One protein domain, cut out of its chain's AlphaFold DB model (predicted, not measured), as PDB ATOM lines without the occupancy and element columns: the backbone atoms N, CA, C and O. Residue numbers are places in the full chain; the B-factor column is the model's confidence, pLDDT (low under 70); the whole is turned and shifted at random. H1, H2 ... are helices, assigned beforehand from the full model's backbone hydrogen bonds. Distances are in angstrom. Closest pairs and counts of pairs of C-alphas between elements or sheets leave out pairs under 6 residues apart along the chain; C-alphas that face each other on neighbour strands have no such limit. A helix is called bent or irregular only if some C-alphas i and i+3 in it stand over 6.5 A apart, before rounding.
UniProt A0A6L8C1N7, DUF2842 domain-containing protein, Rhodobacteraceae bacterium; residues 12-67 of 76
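AT A GLANCE: This is residues 12 to 67 of the 76 residues of the protein "DUF2842 domain-containing protein" of Rhodobacteraceae bacterium (UniProt A0A6L8C1N7). Two long helices lie side by side and run opposite ways, a plain helical hairpin in the outline of a rod. H1 runs the length of the rod, the chain turns over at one end in a tight link, and H2 folds back beside H1, so that the first and last printed residues lie at the same end. The printed part has 56 residues with two named helices, H1 then H2, and no named strand; the class is all helix. The whole is loose, with a radius of gyration of the C-alphas of 13.6 A, and the C-alphas span 41 by 17 by 9 A.

HOW THE PARTS SIT: Start with H1, residues 12 to 35, and go on past the tight link of 5 residues to H2, residues 41 to 66. The two touch, with 10 pairs of C-alphas within 8 A. Look for their closest C-alphas at Thr 13 and Gly 65, 5.3 A apart. Their lines stand at a shallow tilt of 7 degrees, opposite ways, and their centres are 11.3 A apart. Along the backbones, O i to N i+4 pairs are within hydrogen-bond range in 19 of 20 cases in H1 and 20 of 22 in H2.

IN THESE COORDINATES: Find C-alpha 12 at (-11.708, 54.855, -9.117); from there H1 runs 34.2 A to C-alpha 35 at (15.909, 35.102, -5.121). H2, the longest helix with 26 residues, begins at C-alpha 41 and runs 37.0 A to C-alpha 66 at (-14.718, 47.472, -17.439). Neither helix is bent.

THE WHOLE: The two C-alphas farthest apart are those of Arg 38 and Gly 67, at 41.8 A, while those of Leu 12 and Gly 67 are 13.9 A apart. Residues 36 to 42, of which 41 and 42 belong to H2, stand free. The printed part has no cut, and its one link between helices is tight. In the B-factor column the mean pLDDT of the printed part is 76.3, and residues 12 to 14, 35 to 40 and 60 to 67 are under 70.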
ATOM      1  N   LEU A  12     -12.193  55.890 -10.030       63.62
ATOM      2  CA  LEU A  12     -11.708  54.855  -9.117       63.62
ATOM      3  C   LEU A  12     -11.319  53.573  -9.864       63.62
ATOM      4  O   LEU A  12     -10.255  53.039  -9.583       63.62
ATOM      5  N   THR A  13     -12.092  53.132 -10.861       65.06
ATOM      6  CA  THR A  13     -11.722  51.971 -11.692       65.06
ATOM      7  C   THR A  13     -10.396  52.175 -12.428       65.06
ATOM      8  O   THR A  13      -9.534  51.301 -12.397       65.06
ATOM      9  N   VAL A  14     -10.220  53.331 -13.078       68.38
ATOM     10  CA  VAL A  14      -9.006  53.634 -13.857       68.38
ATOM     11  C   VAL A  14      -7.785  53.751 -12.945       68.38
ATOM     12  O   VAL A  14      -6.737  53.195 -13.257       68.38
ATOM     13  N   ILE A  15      -7.930  54.410 -11.791       72.12
ATOM     14  CA  ILE A  15      -6.881  54.482 -10.764       72.12
ATOM     15  C   ILE A  15      -6.511  53.082 -10.284       72.12
ATOM     16  O   ILE A  15      -5.337  52.766 -10.157       72.12
ATOM     17  N   TYR A  16      -7.495  52.219 -10.056       74.06
ATOM     18  CA  TYR A  16      -7.251  50.879  -9.547       74.06
ATOM     19  C   TYR A  16      -6.541  49.984 -10.576       74.06
ATOM     20  O   TYR A  16      -5.604  49.272 -10.216       74.06
ATOM     21  N   LEU A  17      -6.910  50.086 -11.861       77.75
ATOM     22  CA  LEU A  17      -6.204  49.430 -12.969       77.75
ATOM     23  C   LEU A  17      -4.745  49.904 -13.056       77.75
ATOM     24  O   LEU A  17      -3.832  49.090 -13.194       77.75
ATOM     25  N   LEU A  18      -4.537  51.216 -12.925       78.94
ATOM     26  CA  LEU A  18      -3.218  51.834 -12.996       78.94
ATOM     27  C   LEU A  18      -2.370  51.587 -11.746       78.94
ATOM     28  O   LEU A  18      -1.167  51.741 -11.830       78.94
ATOM     29  N   VAL A  19      -2.954  51.223 -10.601       83.44
ATOM     30  CA  VAL A  19      -2.223  50.994  -9.342       83.44
ATOM     31  C   VAL A  19      -1.910  49.515  -9.130       83.44
ATOM     32  O   VAL A  19      -0.798  49.174  -8.736       83.44
ATOM     33  N   ILE A  20      -2.834  48.604  -9.431       80.25
ATOM     34  CA  ILE A  20      -2.589  47.172  -9.201       80.25
ATOM     35  C   ILE A  20      -1.634  46.560 -10.198       80.25
ATOM     36  O   ILE A  20      -0.822  45.725  -9.805       80.25
ATOM     37  N   LEU A  21      -1.699  46.983 -11.458       81.56
ATOM     38  CA  LEU A  21      -0.774  46.494 -12.466       81.56
ATOM     39  C   LEU A  21       0.695  46.798 -12.098       81.56
ATOM     40  O   LEU A  21       1.485  45.854 -12.061       81.56
ATOM     41  N   PRO A  22       1.093  48.040 -11.748       83.88
ATOM     42  CA  PRO A  22       2.471  48.312 -11.347       83.88
ATOM     43  C   PRO A  22       2.835  47.723  -9.985       83.88
ATOM     44  O   PRO A  22       3.980  47.314  -9.820       83.88
ATOM     45  N   ILE A  23       1.902  47.619  -9.030       87.50
ATOM     46  CA  ILE A  23       2.176  46.917  -7.764       87.50
ATOM     47  C   ILE A  23       2.491  45.441  -8.030       87.50
ATOM     48  O   ILE A  23       3.456  44.918  -7.475       87.50
ATOM     49  N   TYR A  24       1.723  44.773  -8.897       82.94
ATOM     50  CA  TYR A  24       1.981  43.384  -9.269       82.94
ATOM     51  C   TYR A  24       3.344  43.224  -9.938       82.94
ATOM     52  O   TYR A  24       4.133  42.383  -9.517       82.94
ATOM     53  N   ILE A  25       3.642  44.052 -10.944       84.44
ATOM     54  CA  ILE A  25       4.929  44.002 -11.648       84.44
ATOM     55  C   ILE A  25       6.076  44.254 -10.661       84.44
ATOM     56  O   ILE A  25       7.060  43.522 -10.672       84.44
ATOM     57  N   GLY A  26       5.933  45.231  -9.761       88.81
ATOM     58  CA  GLY A  26       6.919  45.525  -8.722       88.81
ATOM     59  C   GLY A  26       7.148  44.359  -7.759       88.81
ATOM     60  O   GLY A  26       8.298  44.077  -7.423       88.81
ATOM     61  N   LEU A  27       6.087  43.647  -7.363       86.12
ATOM     62  CA  LEU A  27       6.191  42.418  -6.574       86.12
ATOM     63  C   LEU A  27       6.947  41.337  -7.346       86.12
ATOM     64  O   LEU A  27       7.910  40.807  -6.804       86.12
ATOM     65  N   VAL A  28       6.570  41.040  -8.598       83.12
ATOM     66  CA  VAL A  28       7.240  40.021  -9.436       83.12
ATOM     67  C   VAL A  28       8.724  40.331  -9.589       83.12
ATOM     68  O   VAL A  28       9.564  39.473  -9.331       83.12
ATOM     69  N   VAL A  29       9.050  41.570  -9.956       84.12
ATOM     70  CA  VAL A  29      10.430  42.006 -10.194       84.12
ATOM     71  C   VAL A  29      11.243  41.993  -8.900       84.12
ATOM     72  O   VAL A  29      12.338  41.437  -8.885       84.12
ATOM     73  N   SER A  30      10.710  42.534  -7.798       85.62
ATOM     74  CA  SER A  30      11.407  42.509  -6.501       85.62
ATOM     75  C   SER A  30      11.661  41.081  -6.033       85.62
ATOM     76  O   SER A  30      12.721  40.790  -5.483       85.62
ATOM     77  N   PHE A  31      10.712  40.179  -6.279       79.19
ATOM     78  CA  PHE A  31      10.849  38.779  -5.912       79.19
ATOM     79  C   PHE A  31      11.868  38.055  -6.801       79.19
ATOM     80  O   PHE A  31      12.738  37.374  -6.272       79.19
ATOM     81  N   MET A  32      11.846  38.253  -8.125       77.44
ATOM     82  CA  MET A  32      12.886  37.715  -9.020       77.44
ATOM     83  C   MET A  32      14.286  38.178  -8.598       77.44
ATOM     84  O   MET A  32      15.201  37.363  -8.509       77.44
ATOM     85  N   ILE A  33      14.443  39.465  -8.275       82.88
ATOM     86  CA  ILE A  33      15.726  40.023  -7.821       82.88
ATOM     87  C   ILE A  33      16.139  39.426  -6.469       82.88
ATOM     88  O   ILE A  33      17.303  39.086  -6.279       82.88
ATOM     89  N   SER A  34      15.197  39.278  -5.531       79.19
ATOM     90  CA  SER A  34      15.482  38.793  -4.174       79.19
ATOM     91  C   SER A  34      15.955  37.341  -4.131       79.19
ATOM     92  O   SER A  34      16.630  36.962  -3.174       79.19
ATOM     93  N   PHE A  35      15.577  36.523  -5.109       68.81
ATOM     94  CA  PHE A  35      15.909  35.102  -5.121       68.81
ATOM     95  C   PHE A  35      17.126  34.759  -6.000       68.81
ATOM     96  O   PHE A  35      17.711  33.691  -5.819       68.81
ATOM     97  N   GLY A  36      17.560  35.676  -6.872       69.00
ATOM     98  CA  GLY A  36      18.762  35.524  -7.700       69.00
ATOM     99  C   GLY A  36      18.670  34.411  -8.756       69.00
ATOM    100  O   GLY A  36      17.758  33.591  -8.746       69.00
ATOM    101  N   ASP A  37      19.644  34.355  -9.671       64.12
ATOM    102  CA  ASP A  37      19.651  33.514 -10.892       64.12
ATOM    103  C   ASP A  37      19.590  31.981 -10.685       64.12
ATOM    104  O   ASP A  37      19.732  31.215 -11.639       64.12
ATOM    105  N   ARG A  38      19.419  31.481  -9.456       66.44
ATOM    106  CA  ARG A  38      19.411  30.042  -9.149       66.44
ATOM    107  C   ARG A  38      18.331  29.670  -8.136       66.44
ATOM    108  O   ARG A  38      18.639  29.102  -7.087       66.44
ATOM    109  N   LEU A  39      17.064  29.959  -8.436       62.19
ATOM    110  CA  LEU A  39      15.977  29.351  -7.666       62.19
ATOM    111  C   LEU A  39      15.967  27.827  -7.878       62.19
ATOM    112  O   LEU A  39      15.991  27.367  -9.019       62.19
ATOM    113  N   PRO A  40      15.901  27.022  -6.803       68.75
ATOM    114  CA  PRO A  40      15.560  25.613  -6.916       68.75
ATOM    115  C   PRO A  40      14.105  25.443  -7.392       68.75
ATOM    116  O   PRO A  40      13.247  26.285  -7.127       68.75
ATOM    117  N   PHE A  41      13.810  24.307  -8.029       76.25
ATOM    118  CA  PHE A  41      12.514  24.008  -8.662       76.25
ATOM    119  C   PHE A  41      11.288  24.119  -7.724       76.25
ATOM    120  O   PHE A  41      10.227  24.582  -8.135       76.25
ATOM    121  N   LEU A  42      11.408  23.722  -6.447       82.19
ATOM    122  CA  LEU A  42      10.285  23.770  -5.490       82.19
ATOM    123  C   LEU A  42       9.845  25.208  -5.142       82.19
ATOM    124  O   LEU A  42       8.655  25.502  -5.265       82.19
ATOM    125  N   PRO A  43      10.751  26.105  -4.700       81.44
ATOM    126  CA  PRO A  43      10.420  27.509  -4.455       81.44
ATOM    127  C   PRO A  43       9.825  28.216  -5.666       81.44
ATOM    128  O   PRO A  43       8.881  28.984  -5.505       81.44
ATOM    129  N   GLU A  44      10.334  27.933  -6.866       81.56
ATOM    130  CA  GLU A  44       9.802  28.489  -8.109       81.56
ATOM    131  C   GLU A  44       8.334  28.088  -8.315       81.56
ATOM    132  O   GLU A  44       7.488  28.944  -8.580       81.56
ATOM    133  N   LEU A  45       7.993  26.815  -8.094       86.12
ATOM    134  CA  LEU A  45       6.616  26.335  -8.215       86.12
ATOM    135  C   LEU A  45       5.680  26.982  -7.183       86.12
ATOM    136  O   LEU A  45       4.592  27.443  -7.532       86.12
ATOM    137  N   VAL A  46       6.103  27.045  -5.915       86.81
ATOM    138  CA  VAL A  46       5.323  27.706  -4.854       86.81
ATOM    139  C   VAL A  46       5.115  29.177  -5.191       86.81
ATOM    140  O   VAL A  46       4.010  29.692  -5.032       86.81
ATOM    141  N   LEU A  47       6.153  29.837  -5.703       84.12
ATOM    142  CA  LEU A  47       6.102  31.236  -6.079       84.12
ATOM    143  C   LEU A  47       5.132  31.489  -7.232       84.12
ATOM    144  O   LEU A  47       4.314  32.405  -7.147       84.12
ATOM    145  N   TYR A  48       5.178  30.665  -8.279       82.62
ATOM    146  CA  TYR A  48       4.226  30.747  -9.382       82.62
ATOM    147  C   TYR A  48       2.786  30.564  -8.906       82.62
ATOM    148  O   TYR A  48       1.909  31.316  -9.331       82.62
ATOM    149  N   ILE A  49       2.532  29.620  -7.993       89.75
ATOM    150  CA  ILE A  49       1.202  29.435  -7.396       89.75
ATOM    151  C   ILE A  49       0.800  30.682  -6.601       89.75
ATOM    152  O   ILE A  49      -0.325  31.154  -6.745       89.75
ATOM    153  N   PHE A  50       1.706  31.248  -5.800       88.25
ATOM    154  CA  PHE A  50       1.438  32.435  -4.987       88.25
ATOM    155  C   PHE A  50       1.124  33.666  -5.849       88.25
ATOM    156  O   PHE A  50       0.117  34.341  -5.622       88.25
ATOM    157  N   PHE A  51       1.935  33.926  -6.881       86.00
ATOM    158  CA  PHE A  51       1.682  34.991  -7.853       86.00
ATOM    159  C   PHE A  51       0.399  34.751  -8.640       86.00
ATOM    160  O   PHE A  51      -0.384  35.684  -8.814       86.00
ATOM    161  N   GLY A  52       0.143  33.510  -9.055       83.56
ATOM    162  CA  GLY A  52      -1.100  33.122  -9.712       83.56
ATOM    163  C   GLY A  52      -2.323  33.392  -8.833       83.56
ATOM    164  O   GLY A  52      -3.305  33.956  -9.308       83.56
ATOM    165  N   LEU A  53      -2.247  33.081  -7.536       87.00
ATOM    166  CA  LEU A  53      -3.319  33.351  -6.578       87.00
ATOM    167  C   LEU A  53      -3.564  34.856  -6.409       87.00
ATOM    168  O   LEU A  53      -4.707  35.313  -6.447       87.00
ATOM    169  N   ILE A  54      -2.483  35.629  -6.275       84.81
ATOM    170  CA  ILE A  54      -2.533  37.093  -6.199       84.81
ATOM    171  C   ILE A  54      -3.135  37.682  -7.478       84.81
ATOM    172  O   ILE A  54      -3.896  38.643  -7.392       84.81
ATOM    173  N   TRP A  55      -2.858  37.093  -8.646       81.31
ATOM    174  CA  TRP A  55      -3.339  37.560  -9.950       81.31
ATOM    175  C   TRP A  55      -4.844  37.347 -10.187       81.31
ATOM    176  O   TRP A  55      -5.469  38.058 -10.979       81.31
ATOM    177  N   ILE A  56      -5.482  36.435  -9.455       80.38
ATOM    178  CA  ILE A  56      -6.939  36.234  -9.541       80.38
ATOM    179  C   ILE A  56      -7.704  37.471  -9.025       80.38
ATOM    180  O   ILE A  56      -8.788  37.793  -9.524       80.38
ATOM    181  N   LEU A  57      -7.134  38.202  -8.062       76.94
ATOM    182  CA  LEU A  57      -7.726  39.424  -7.509       76.94
ATOM    183  C   LEU A  57      -7.867  40.551  -8.554       76.94
ATOM    184  O   LEU A  57      -8.991  41.039  -8.713       76.94
ATOM    185  N   PRO A  58      -6.816  40.954  -9.307       70.62
ATOM    186  CA  PRO A  58      -6.951  41.923 -10.387       70.62
ATOM    187  C   PRO A  58      -7.982  41.503 -11.426       70.62
ATOM    188  O   PRO A  58      -8.811  42.328 -11.788       70.62
ATOM    189  N   MET A  59      -7.991  40.241 -11.870       70.75
ATOM    190  CA  MET A  59      -8.919  39.750 -12.903       70.75
ATOM    191  C   MET A  59     -10.383  40.037 -12.558       70.75
ATOM    192  O   MET A  59     -11.129  40.601 -13.363       70.75
ATOM    193  N   LYS A  60     -10.786  39.737 -11.320       67.94
ATOM    194  CA  LYS A  60     -12.148  40.008 -10.842       67.94
ATOM    195  C   LYS A  60     -12.470  41.505 -10.810       67.94
ATOM    196  O   LYS A  60     -13.626  41.885 -10.993       67.94
ATOM    197  N   ILE A  61     -11.476  42.357 -10.574       64.44
ATOM    198  CA  ILE A  61     -11.674  43.802 -10.420       64.44
ATOM    199  C   ILE A  61     -11.619  44.524 -11.771       64.44
ATOM    200  O   ILE A  61     -12.433  45.416 -12.000       64.44
ATOM    201  N   ILE A  62     -10.765  44.077 -12.694       65.25
ATOM    202  CA  ILE A  62     -10.770  44.479 -14.106       65.25
ATOM    203  C   ILE A  62     -12.145  44.167 -14.711       65.25
ATOM    204  O   ILE A  62     -12.785  45.063 -15.257       65.25
ATOM    205  N   ALA A  63     -12.656  42.944 -14.524       62.25
ATOM    206  CA  ALA A  63     -13.974  42.544 -15.024       62.25
ATOM    207  C   ALA A  63     -15.115  43.398 -14.441       62.25
ATOM    208  O   ALA A  63     -16.037  43.798 -15.151       62.25
ATOM    209  N   ARG A  64     -15.039  43.737 -13.148       60.12
ATOM    210  CA  ARG A  64     -16.052  44.571 -12.483       60.12
ATOM    211  C   ARG A  64     -15.946  46.055 -12.844       60.12
ATOM    212  O   ARG A  64     -16.925  46.784 -12.700       60.12
ATOM    213  N   GLY A  65     -14.762  46.495 -13.254       58.12
ATOM    214  CA  GLY A  65     -14.454  47.869 -13.612       58.12
ATOM    215  C   GLY A  65     -14.769  48.212 -15.067       58.12
ATOM    216  O   GLY A  65     -15.267  49.303 -15.327       58.12
ATOM    217  N   VAL A  66     -14.499  47.289 -15.994       53.41
ATOM    218  CA  VAL A  66     -14.718  47.472 -17.439       53.41
ATOM    219  C   VAL A  66     -16.190  47.270 -17.821       53.41
ATOM    220  O   VAL A  66     -16.690  47.988 -18.674       53.41
ATOM    221  N   GLY A  67     -16.905  46.353 -17.159       48.38
ATOM    222  CA  GLY A  67     -18.281  45.975 -17.520       48.38
ATOM    223  C   GLY A  67     -19.404  46.785 -16.869       48.38
ATOM    224  O   GLY A  67     -20.557  46.371 -16.938       48.38
TER     225      GLY A  67